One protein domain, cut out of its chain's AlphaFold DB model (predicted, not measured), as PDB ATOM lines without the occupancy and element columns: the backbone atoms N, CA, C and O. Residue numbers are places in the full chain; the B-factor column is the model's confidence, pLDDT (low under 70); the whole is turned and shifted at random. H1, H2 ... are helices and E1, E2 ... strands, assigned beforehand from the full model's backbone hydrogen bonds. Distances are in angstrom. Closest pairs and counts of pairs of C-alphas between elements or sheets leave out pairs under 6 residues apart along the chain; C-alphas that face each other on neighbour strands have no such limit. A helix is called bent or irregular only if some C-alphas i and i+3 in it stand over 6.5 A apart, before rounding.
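AT A GLANCE: This is residues 2 to 28 and 123 to 167 of the 167 residues of the protein "RNB domain-containing protein" of Oryzias javanicus (UniProt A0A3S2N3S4). A small sheet of three strands, E1, E2 and E3, has one longer helix, H2, slanting over its edge strand E1. The short H1 sits before H2, away from the sheet, and the short H3 follows E3 at the sheet's far end. The printed part has 72 residues, with three named helices and three named strands in the order H1, H2, E1, E2, E3, H3 along the chain; the sheet's order is E1, E2, E3, all antiparallel, and the class is mixed, helices and strands, with 36 residues in named elements. The whole is only just loose, close to compact, with a radius of gyration of the C-alphas of 13.6 A and spans of 41 by 32 by 24 A.

IN THESE COORDINATES: H1, residues 2 to 6, begins at C-alpha 2 (-42.013, -3.730, 42.003). H2, residues 12 to 24, is 19.3 A long; it is neither bent nor irregular, but only just: C-alphas 13 and 16 are 6.1 A apart. E1 is residues 126 to 130, 11.3 A; E2 136 to 140, 13.5 A; E3 152 to 155, 9.9 A. H3, residues 156 to 159, ends at C-alpha 159 (-47.290, 10.466, 18.576).

HOW THE PARTS SIT: E1, E2 and E3 form a meander, each strand the antiparallel neighbour of the one before. In the hairpin E1 and E2, N 128 and O 138 are 2.9 A apart, within hydrogen-bond range; in the hairpin E2 and E3, N 139 and O 152 are 2.8 A apart, also within it. H2 is on the sheet, making two layers, a helix on one face of a sheet, at a height over the sheet of 8.9 A. It lies over E1, slantwise to the strands at 54 degrees to E1 on the local plane; their closest C-alphas, of Gln 16 and Val 128, are 4.6 A apart. H1 and H2 are close but not clearly touching, the closest C-alphas, of Val 5 and Pro 12, 7.9 A apart. H2 and H3 are apart. The O i to N i+4 pair of H1 is within hydrogen-bond range, as are 7 of 9 in H2; H3 is too short for one.

THE WHOLE: Ala 28 and Glu 162 have the C-alphas farthest apart, 45.2 A. Residues 29 to 122 are not printed, and C-alphas 28 and 123 are 30.6 A apart across this cut. The link E2 to E3 is long, 11 residues. Mean pLDDT of the printed part is 82.4; residues 2 to 6, 9 and 164 to 167 are under 70.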
ATOM      1  N   VAL A   2     -41.817  -3.879  40.542       53.81
ATOM      2  CA  VAL A   2     -42.013  -3.730  42.003       53.81
ATOM      3  C   VAL A   2     -41.373  -2.445  42.553       53.81
ATOM      4  O   VAL A   2     -42.024  -1.721  43.297       53.81
ATOM      5  N   ASP A   3     -40.177  -2.079  42.080       54.97
ATOM      6  CA  ASP A   3     -39.514  -0.829  42.494       54.97
ATOM      7  C   ASP A   3     -40.299   0.435  42.104       54.97
ATOM      8  O   ASP A   3     -40.256   1.424  42.822       54.97
ATOM      9  N   LEU A   4     -41.076   0.396  41.010       58.72
ATOM     10  CA  LEU A   4     -41.873   1.540  40.538       58.72
ATOM     11  C   LEU A   4     -43.036   1.878  41.484       58.72
ATOM     12  O   LEU A   4     -43.495   3.015  41.524       58.72
ATOM     13  N   VAL A   5     -43.526   0.876  42.215       60.16
ATOM     14  CA  VAL A   5     -44.675   0.997  43.122       60.16
ATOM     15  C   VAL A   5     -44.214   1.199  44.566       60.16
ATOM     16  O   VAL A   5     -44.918   1.832  45.344       60.16
ATOM     17  N   ALA A   6     -43.028   0.705  44.926       65.44
ATOM     18  CA  ALA A   6     -42.524   0.740  46.299       65.44
ATOM     19  C   ALA A   6     -41.791   2.040  46.686       65.44
ATOM     20  O   ALA A   6     -41.477   2.224  47.860       65.44
ATOM     21  N   ALA A   7     -41.505   2.926  45.728       76.00
ATOM     22  CA  ALA A   7     -40.786   4.176  45.957       76.00
ATOM     23  C   ALA A   7     -41.674   5.394  45.640       76.00
ATOM     24  O   ALA A   7     -42.025   5.647  44.484       76.00
ATOM     25  N   ASP A   8     -42.024   6.169  46.674       74.88
ATOM     26  CA  ASP A   8     -42.903   7.350  46.583       74.88
ATOM     27  C   ASP A   8     -42.436   8.358  45.518       74.88
ATOM     28  O   ASP A   8     -43.226   9.011  44.831       74.88
ATOM     29  N   ASP A   9     -41.123   8.467  45.342       69.44
ATOM     30  CA  ASP A   9     -40.455   9.366  44.416       69.44
ATOM     31  C   ASP A   9     -40.546   8.947  42.943       69.44
ATOM     32  O   ASP A   9     -40.222   9.784  42.090       69.44
ATOM     33  N   ILE A  10     -41.052   7.745  42.644       78.19
ATOM     34  CA  ILE A  10     -41.381   7.264  41.290       78.19
ATOM     35  C   ILE A  10     -42.802   6.688  41.166       78.19
ATOM     36  O   ILE A  10     -43.203   6.309  40.065       78.19
ATOM     37  N   HIS A  11     -43.591   6.704  42.244       85.31
ATOM     38  CA  HIS A  11     -44.974   6.235  42.245       85.31
ATOM     39  C   HIS A  11     -45.865   7.114  41.339       85.31
ATOM     40  O   HIS A  11     -46.062   8.298  41.649       85.31
ATOM     41  N   PRO A  12     -46.464   6.578  40.254       81.69
ATOM     42  CA  PRO A  12     -47.125   7.383  39.220       81.69
ATOM     43  C   PRO A  12     -48.201   8.347  39.739       81.69
ATOM     44  O   PRO A  12     -48.199   9.522  39.377       81.69
ATOM     45  N   LEU A  13     -49.067   7.889  40.651       82.94
ATOM     46  CA  LEU A  13     -50.138   8.725  41.217       82.94
ATOM     47  C   LEU A  13     -49.611   9.811  42.167       82.94
ATOM     48  O   LEU A  13     -50.207  10.878  42.283       82.94
ATOM     49  N   LEU A  14     -48.480   9.561  42.836       87.00
ATOM     50  CA  LEU A  14     -47.883  10.548  43.738       87.00
ATOM     51  C   LEU A  14     -47.073  11.580  42.955       87.00
ATOM     52  O   LEU A  14     -46.992  12.729  43.379       87.00
ATOM     53  N   GLN A  15     -46.514  11.215  41.795       84.44
ATOM     54  CA  GLN A  15     -45.696  12.127  40.995       84.44
ATOM     55  C   GLN A  15     -46.443  13.385  40.561       84.44
ATOM     56  O   GLN A  15     -45.843  14.456  40.574       84.44
ATOM     57  N   GLN A  16     -47.731  13.289  40.231       84.12
ATOM     58  CA  GLN A  16     -48.543  14.463  39.899       84.12
ATOM     59  C   GLN A  16     -48.617  15.436  41.082       84.12
ATOM     60  O   GLN A  16     -48.293  16.617  40.946       84.12
ATOM     61  N   VAL A  17     -48.953  14.931  42.273       87.12
ATOM     62  CA  VAL A  17     -49.045  15.740  43.498       87.12
ATOM     63  C   VAL A  17     -47.680  16.309  43.886       87.12
ATOM     64  O   VAL A  17     -47.562  17.503  44.159       87.12
ATOM     65  N   ILE A  18     -46.626  15.491  43.848       86.06
ATOM     66  CA  ILE A  18     -45.247  15.906  44.138       86.06
ATOM     67  C   ILE A  18     -44.783  16.984  43.151       86.06
ATOM     68  O   ILE A  18     -44.116  17.940  43.553       86.06
ATOM     69  N   HIS A  19     -45.122  16.852  41.868       84.69
ATOM     70  CA  HIS A  19     -44.794  17.837  40.844       84.69
ATOM     71  C   HIS A  19     -45.463  19.184  41.139       84.69
ATOM     72  O   HIS A  19     -44.776  20.207  41.191       84.69
ATOM     73  N   GLN A  20     -46.770  19.190  41.414       85.19
ATOM     74  CA  GLN A  20     -47.492  20.418  41.763       85.19
ATOM     75  C   GLN A  20     -46.970  21.035  43.067       85.19
ATOM     76  O   GLN A  20     -46.689  22.231  43.124       85.19
ATOM     77  N   PHE A  21     -46.720  20.216  44.091       87.62
ATOM     78  CA  PHE A  21     -46.146  20.671  45.356       87.62
ATOM     79  C   PHE A  21     -44.782  21.358  45.169       87.62
ATOM     80  O   PHE A  21     -44.531  22.432  45.722       87.62
ATOM     81  N   LYS A  22     -43.907  20.783  44.332       84.69
ATOM     82  CA  LYS A  22     -42.611  21.387  43.989       84.69
ATOM     83  C   LYS A  22     -42.766  22.712  43.242       84.69
ATOM     84  O   LYS A  22     -41.975  23.617  43.487       84.69
ATOM     85  N   ARG A  23     -43.766  22.848  42.363       84.31
ATOM     86  CA  ARG A  23     -44.052  24.107  41.648       84.31
ATOM     87  C   ARG A  23     -44.531  25.220  42.577       84.31
ATOM     88  O   ARG A  23     -44.177  26.372  42.355       84.31
ATOM     89  N   CYS A  24     -45.284  24.873  43.617       89.06
ATOM     90  CA  CYS A  24     -45.766  25.822  44.622       89.06
ATOM     91  C   CYS A  24     -44.712  26.173  45.687       89.06
ATOM     92  O   CYS A  24     -44.910  27.093  46.479       89.06
ATOM     93  N   SER A  25     -43.596  25.442  45.733       88.69
ATOM     94  CA  SER A  25     -42.540  25.646  46.723       88.69
ATOM     95  C   SER A  25     -41.585  26.766  46.312       88.69
ATOM     96  O   SER A  25     -41.017  26.762  45.218       88.69
ATOM     97  N   ASN A  26     -41.330  27.697  47.232       89.56
ATOM     98  CA  ASN A  26     -40.310  28.719  47.026       89.56
ATOM     99  C   ASN A  26     -38.904  28.107  46.984       89.56
ATOM    100  O   ASN A  26     -38.582  27.161  47.706       89.56
ATOM    101  N   LYS A  27     -38.032  28.691  46.159       90.06
ATOM    102  CA  LYS A  27     -36.606  28.349  46.159       90.06
ATOM    103  C   LYS A  27     -35.952  28.873  47.435       90.06
ATOM    104  O   LYS A  27     -36.277  29.963  47.902       90.06
ATOM    105  N   ALA A  28     -34.985  28.120  47.953       92.56
ATOM    106  CA  ALA A  28     -34.114  28.605  49.014       92.56
ATOM    107  C   ALA A  28     -33.333  29.845  48.548       92.56
ATOM    108  O   ALA A  28     -32.966  29.960  47.372       92.56
ATOM    109  N   LYS A 123     -36.819   5.275  27.408       87.81
ATOM    110  CA  LYS A 123     -36.808   5.832  28.760       87.81
ATOM    111  C   LYS A 123     -38.189   5.749  29.371       87.81
ATOM    112  O   LYS A 123     -39.183   6.008  28.700       87.81
ATOM    113  N   LEU A 124     -38.237   5.449  30.666       87.81
ATOM    114  CA  LEU A 124     -39.480   5.548  31.412       87.81
ATOM    115  C   LEU A 124     -39.825   7.021  31.643       87.81
ATOM    116  O   LEU A 124     -39.023   7.770  32.209       87.81
ATOM    117  N   ALA A 125     -41.037   7.391  31.249       89.94
ATOM    118  CA  ALA A 125     -41.629   8.693  31.493       89.94
ATOM    119  C   ALA A 125     -42.927   8.530  32.297       89.94
ATOM    120  O   ALA A 125     -43.643   7.543  32.136       89.94
ATOM    121  N   ILE A 126     -43.224   9.496  33.162       89.75
ATOM    122  CA  ILE A 126     -44.469   9.563  33.935       89.75
ATOM    123  C   ILE A 126     -45.206  10.830  33.526       89.75
ATOM    124  O   ILE A 126     -44.623  11.912  33.563       89.75
ATOM    125  N   ILE A 127     -46.479  10.700  33.162       90.56
ATOM    126  CA  ILE A 127     -47.341  11.836  32.831       90.56
ATOM    127  C   ILE A 127     -47.675  12.593  34.120       90.56
ATOM    128  O   ILE A 127     -48.283  12.039  35.038       90.56
ATOM    129  N   VAL A 128     -47.277  13.861  34.193       90.38
ATOM    130  CA  VAL A 128     -47.468  14.703  35.387       90.38
ATOM    131  C   VAL A 128     -48.529  15.780  35.210       90.38
ATOM    132  O   VAL A 128     -49.034  16.304  36.204       90.38
ATOM    133  N   HIS A 129     -48.882  16.103  33.967       88.19
ATOM    134  CA  HIS A 129     -49.927  17.067  33.651       88.19
ATOM    135  C   HIS A 129     -50.541  16.762  32.281       88.19
ATOM    136  O   HIS A 129     -49.825  16.484  31.322       88.19
ATOM    137  N   THR A 130     -51.865  16.846  32.190       87.56
ATOM    138  CA  THR A 130     -52.638  16.711  30.950       87.56
ATOM    139  C   THR A 130     -53.637  17.853  30.880       87.56
ATOM    140  O   THR A 130     -54.344  18.100  31.859       87.56
ATOM    141  N   ASN A 131     -53.724  18.523  29.736       82.88
ATOM    142  CA  ASN A 131     -54.772  19.501  29.473       82.88
ATOM    143  C   ASN A 131     -55.799  18.883  28.514       82.88
ATOM    144  O   ASN A 131     -55.412  18.429  27.440       82.88
ATOM    145  N   LYS A 132     -57.082  18.865  28.902       80.06
ATOM    146  CA  LYS A 132     -58.163  18.273  28.095       80.06
ATOM    147  C   LYS A 132     -58.358  18.994  26.762       80.06
ATOM    148  O   LYS A 132     -58.592  18.342  25.757       80.06
ATOM    149  N   ASP A 133     -58.190  20.313  26.768       84.25
ATOM    150  CA  ASP A 133     -58.304  21.158  25.574       84.25
ATOM    151  C   ASP A 133     -56.931  21.435  24.934       84.25
ATOM    152  O   ASP A 133     -56.799  22.280  24.051       84.25
ATOM    153  N   GLY A 134     -55.877  20.786  25.439       84.88
ATOM    154  CA  GLY A 134     -54.507  20.979  24.978       84.88
ATOM    155  C   GLY A 134     -54.146  20.088  23.796       84.88
ATOM    156  O   GLY A 134     -54.784  19.078  23.521       84.88
ATOM    157  N   ASP A 135     -53.052  20.438  23.133       89.19
ATOM    158  CA  ASP A 135     -52.426  19.669  22.053       89.19
ATOM    159  C   ASP A 135     -51.241  18.812  22.539       89.19
ATOM    160  O   ASP A 135     -50.523  18.208  21.737       89.19
ATOM    161  N   SER A 136     -51.023  18.770  23.854       91.31
ATOM    162  CA  SER A 136     -49.868  18.146  24.483       91.31
ATOM    163  C   SER A 136     -50.133  17.708  25.923       91.31
ATOM    164  O   SER A 136     -51.097  18.117  26.581       91.31
ATOM    165  N   PHE A 137     -49.230  16.874  26.430       91.06
ATOM    166  CA  PHE A 137     -49.155  16.484  27.832       91.06
ATOM    167  C   PHE A 137     -47.723  16.626  28.336       91.06
ATOM    168  O   PHE A 137     -46.757  16.510  27.580       91.06
ATOM    169  N   GLU A 138     -47.580  16.871  29.635       92.25
ATOM    170  CA  GLU A 138     -46.270  16.994  30.252       92.25
ATOM    171  C   GLU A 138     -45.840  15.688  30.919       92.25
ATOM    172  O   GLU A 138     -46.586  15.074  31.691       92.25
ATOM    173  N   VAL A 139     -44.586  15.309  30.691       91.38
ATOM    174  CA  VAL A 139     -43.959  14.128  31.277       91.38
ATOM    175  C   VAL A 139     -42.738  14.470  32.118       91.38
ATOM    176  O   VAL A 139     -42.054  15.466  31.894       91.38
ATOM    177  N   MET A 140     -42.417  13.603  33.070       90.12
ATOM    178  CA  MET A 140     -41.166  13.622  33.824       90.12
ATOM    179  C   MET A 140     -40.405  12.309  33.669       90.12
ATOM    180  O   MET A 140     -41.003  11.237  33.599       90.12
ATOM    181  N   PHE A 141     -39.074  12.396  33.698       89.00
ATOM    182  CA  PHE A 141     -38.170  11.248  33.597       89.00
ATOM    183  C   PHE A 141     -37.516  10.980  34.957       89.00
ATOM    184  O   PHE A 141     -36.478  11.574  35.270       89.00
ATOM    185  N   PRO A 142     -38.100  10.111  35.805       84.44
ATOM    186  CA  PRO A 142     -37.634   9.917  37.179       84.44
ATOM    187  C   PRO A 142     -36.168   9.471  37.276       84.44
ATOM    188  O   PRO A 142     -35.461   9.900  38.184       84.44
ATOM    189  N   PHE A 143     -35.690   8.685  36.308       84.94
ATOM    190  CA  PHE A 143     -34.323   8.150  36.280       84.94
ATOM    191  C   PHE A 143     -33.310   9.049  35.559       84.94
ATOM    192  O   PHE A 143     -32.137   8.705  35.452       84.94
ATOM    193  N   ASN A 144     -33.740  10.201  35.046       85.56
ATOM    194  CA  ASN A 144     -32.885  11.134  34.314       85.56
ATOM    195  C   ASN A 144     -33.082  12.571  34.811       85.56
ATOM    196  O   ASN A 144     -33.023  13.512  34.030       85.56
ATOM    197  N   ARG A 145     -33.312  12.744  36.119       78.88
ATOM    198  CA  ARG A 145     -33.605  14.051  36.726       78.88
ATOM    199  C   ARG A 145     -32.474  15.068  36.620       78.88
ATOM    200  O   ARG A 145     -32.791  16.245  36.635       78.88
ATOM    201  N   SER A 146     -31.209  14.655  36.532       76.81
ATOM    202  CA  SER A 146     -30.088  15.582  36.288       76.81
ATOM    203  C   SER A 146     -30.286  16.331  34.968       76.81
ATOM    204  O   SER A 146     -30.316  17.554  34.931       76.81
ATOM    205  N   VAL A 147     -30.594  15.575  33.916       83.75
ATOM    206  CA  VAL A 147     -30.838  16.073  32.559       83.75
ATOM    207  C   VAL A 147     -32.210  16.743  32.431       83.75
ATOM    208  O   VAL A 147     -32.331  17.836  31.894       83.75
ATOM    209  N   PHE A 148     -33.264  16.101  32.936       84.25
ATOM    210  CA  PHE A 148     -34.651  16.546  32.799       84.25
ATOM    211  C   PHE A 148     -35.189  17.026  34.151       84.25
ATOM    212  O   PHE A 148     -36.025  16.379  34.787       84.25
ATOM    213  N   GLN A 149     -34.683  18.171  34.623       74.88
ATOM    214  CA  GLN A 149     -35.114  18.756  35.904       74.88
ATOM    215  C   GLN A 149     -36.533  19.332  35.866       74.88
ATOM    216  O   GLN A 149     -37.142  19.551  36.917       74.88
ATOM    217  N   ARG A 150     -37.051  19.610  34.669       78.62
ATOM    218  CA  ARG A 150     -38.408  20.106  34.434       78.62
ATOM    219  C   ARG A 150     -39.224  19.050  33.707       78.62
ATOM    220  O   ARG A 150     -38.667  18.133  33.105       78.62
ATOM    221  N   SER A 151     -40.540  19.192  33.782       87.94
ATOM    222  CA  SER A 151     -41.419  18.439  32.906       87.94
ATOM    223  C   SER A 151     -41.161  18.828  31.444       87.94
ATOM    224  O   SER A 151     -40.813  19.974  31.148       87.94
ATOM    225  N   MET A 152     -41.272  17.853  30.545       89.56
ATOM    226  CA  MET A 152     -41.168  18.049  29.102       89.56
ATOM    227  C   MET A 152     -42.548  17.911  28.477       89.56
ATOM    228  O   MET A 152     -43.288  17.005  28.851       89.56
ATOM    229  N   SER A 153     -42.871  18.782  27.527       92.25
ATOM    230  CA  SER A 153     -44.101  18.668  26.746       92.25
ATOM    231  C   SER A 153     -43.897  17.685  25.593       92.25
ATOM    232  O   SER A 153     -42.892  17.777  24.887       92.25
ATOM    233  N   ILE A 154     -44.833  16.754  25.417       91.88
ATOM    234  CA  ILE A 154     -44.931  15.888  24.239       91.88
ATOM    235  C   ILE A 154     -46.212  16.269  23.503       91.88
ATOM    236  O   ILE A 154     -47.298  16.229  24.089       91.88
ATOM    237  N   MET A 155     -46.084  16.638  22.228       91.19
ATOM    238  CA  MET A 155     -47.224  17.002  21.392       91.19
ATOM    239  C   MET A 155     -47.958  15.741  20.939       91.19
ATOM    240  O   MET A 155     -47.330  14.762  20.536       91.19
ATOM    241  N   TYR A 156     -49.291  15.770  20.920       88.19
ATOM    242  CA  TYR A 156     -50.082  14.668  20.367       88.19
ATOM    243  C   TYR A 156     -49.774  14.431  18.881       88.19
ATOM    244  O   TYR A 156     -49.767  13.288  18.429       88.19
ATOM    245  N   ALA A 157     -49.442  15.496  18.143       87.56
ATOM    246  CA  ALA A 157     -49.037  15.424  16.739       87.56
ATOM    247  C   ALA A 157     -47.768  14.575  16.510       87.56
ATOM    248  O   ALA A 157     -47.638  13.946  15.462       87.56
ATOM    249  N   ASP A 158     -46.865  14.506  17.495       89.44
ATOM    250  CA  ASP A 158     -45.618  13.733  17.394       89.44
ATOM    251  C   ASP A 158     -45.838  12.229  17.625       89.44
ATOM    252  O   ASP A 158     -44.986  11.411  17.281       89.44
ATOM    253  N   LEU A 159     -46.978  11.849  18.213       87.44
ATOM    254  CA  LEU A 159     -47.290  10.466  18.576       87.44
ATOM    255  C   LEU A 159     -47.938   9.658  17.446       87.44
ATOM    256  O   LEU A 159     -48.191   8.472  17.642       87.44
ATOM    257  N   GLN A 160     -48.202  10.279  16.289       85.94
ATOM    258  CA  GLN A 160     -48.878   9.636  15.152       85.94
ATOM    259  C   GLN A 160     -50.194   8.952  15.568       85.94
ATOM    260  O   GLN A 160     -50.477   7.826  15.166       85.94
ATOM    261  N   LEU A 161     -50.971   9.621  16.427       78.19
ATOM    262  CA  LEU A 161     -52.246   9.097  16.913       78.19
ATOM    263  C   LEU A 161     -53.249   8.984  15.761       78.19
ATOM    264  O   LEU A 161     -53.333   9.883  14.926       78.19
ATOM    265  N   GLU A 162     -54.025   7.903  15.753       77.38
ATOM    266  CA  GLU A 162     -55.153   7.743  14.831       77.38
ATOM    267  C   GLU A 162     -56.285   8.726  15.176       77.38
ATOM    268  O   GLU A 162     -56.820   9.371  14.283       77.38
ATOM    269  N   ASP A 163     -56.549   8.924  16.476       71.00
ATOM    270  CA  ASP A 163     -57.536   9.860  17.026       71.00
ATOM    271  C   ASP A 163     -57.030  10.512  18.329       71.00
ATOM    272  O   ASP A 163     -56.141   9.987  19.010       71.00
ATOM    273  N   GLN A 164     -57.612  11.654  18.721       65.94
ATOM    274  CA  GLN A 164     -57.339  12.245  20.039       65.94
ATOM    275  C   GLN A 164     -57.877  11.347  21.172       65.94
ATOM    276  O   GLN A 164     -59.001  10.847  21.078       65.94
ATOM    277  N   PRO A 165     -57.119  11.158  22.270       66.00
ATOM    278  CA  PRO A 165     -57.551  10.310  23.371       66.00
ATOM    279  C   PRO A 165     -58.787  10.891  24.072       66.00
ATOM    280  O   PRO A 165     -58.808  12.060  24.455       66.00
ATOM    281  N   ALA A 166     -59.805  10.050  24.268       67.19
ATOM    282  CA  ALA A 166     -60.984  10.386  25.062       67.19
ATOM    283  C   ALA A 166     -60.657  10.285  26.563       67.19
ATOM    284  O   ALA A 166     -60.125   9.268  27.015       67.19
ATOM    285  N   PHE A 167     -60.964  11.345  27.317       57.28
ATOM    286  CA  PHE A 167     -60.732  11.453  28.765       57.28
ATOM    287  C   PHE A 167     -61.968  11.114  29.594       57.28
ATOM    288  O   PHE A 167     -63.062  11.609  29.240       57.28
TER     289      PHE A 167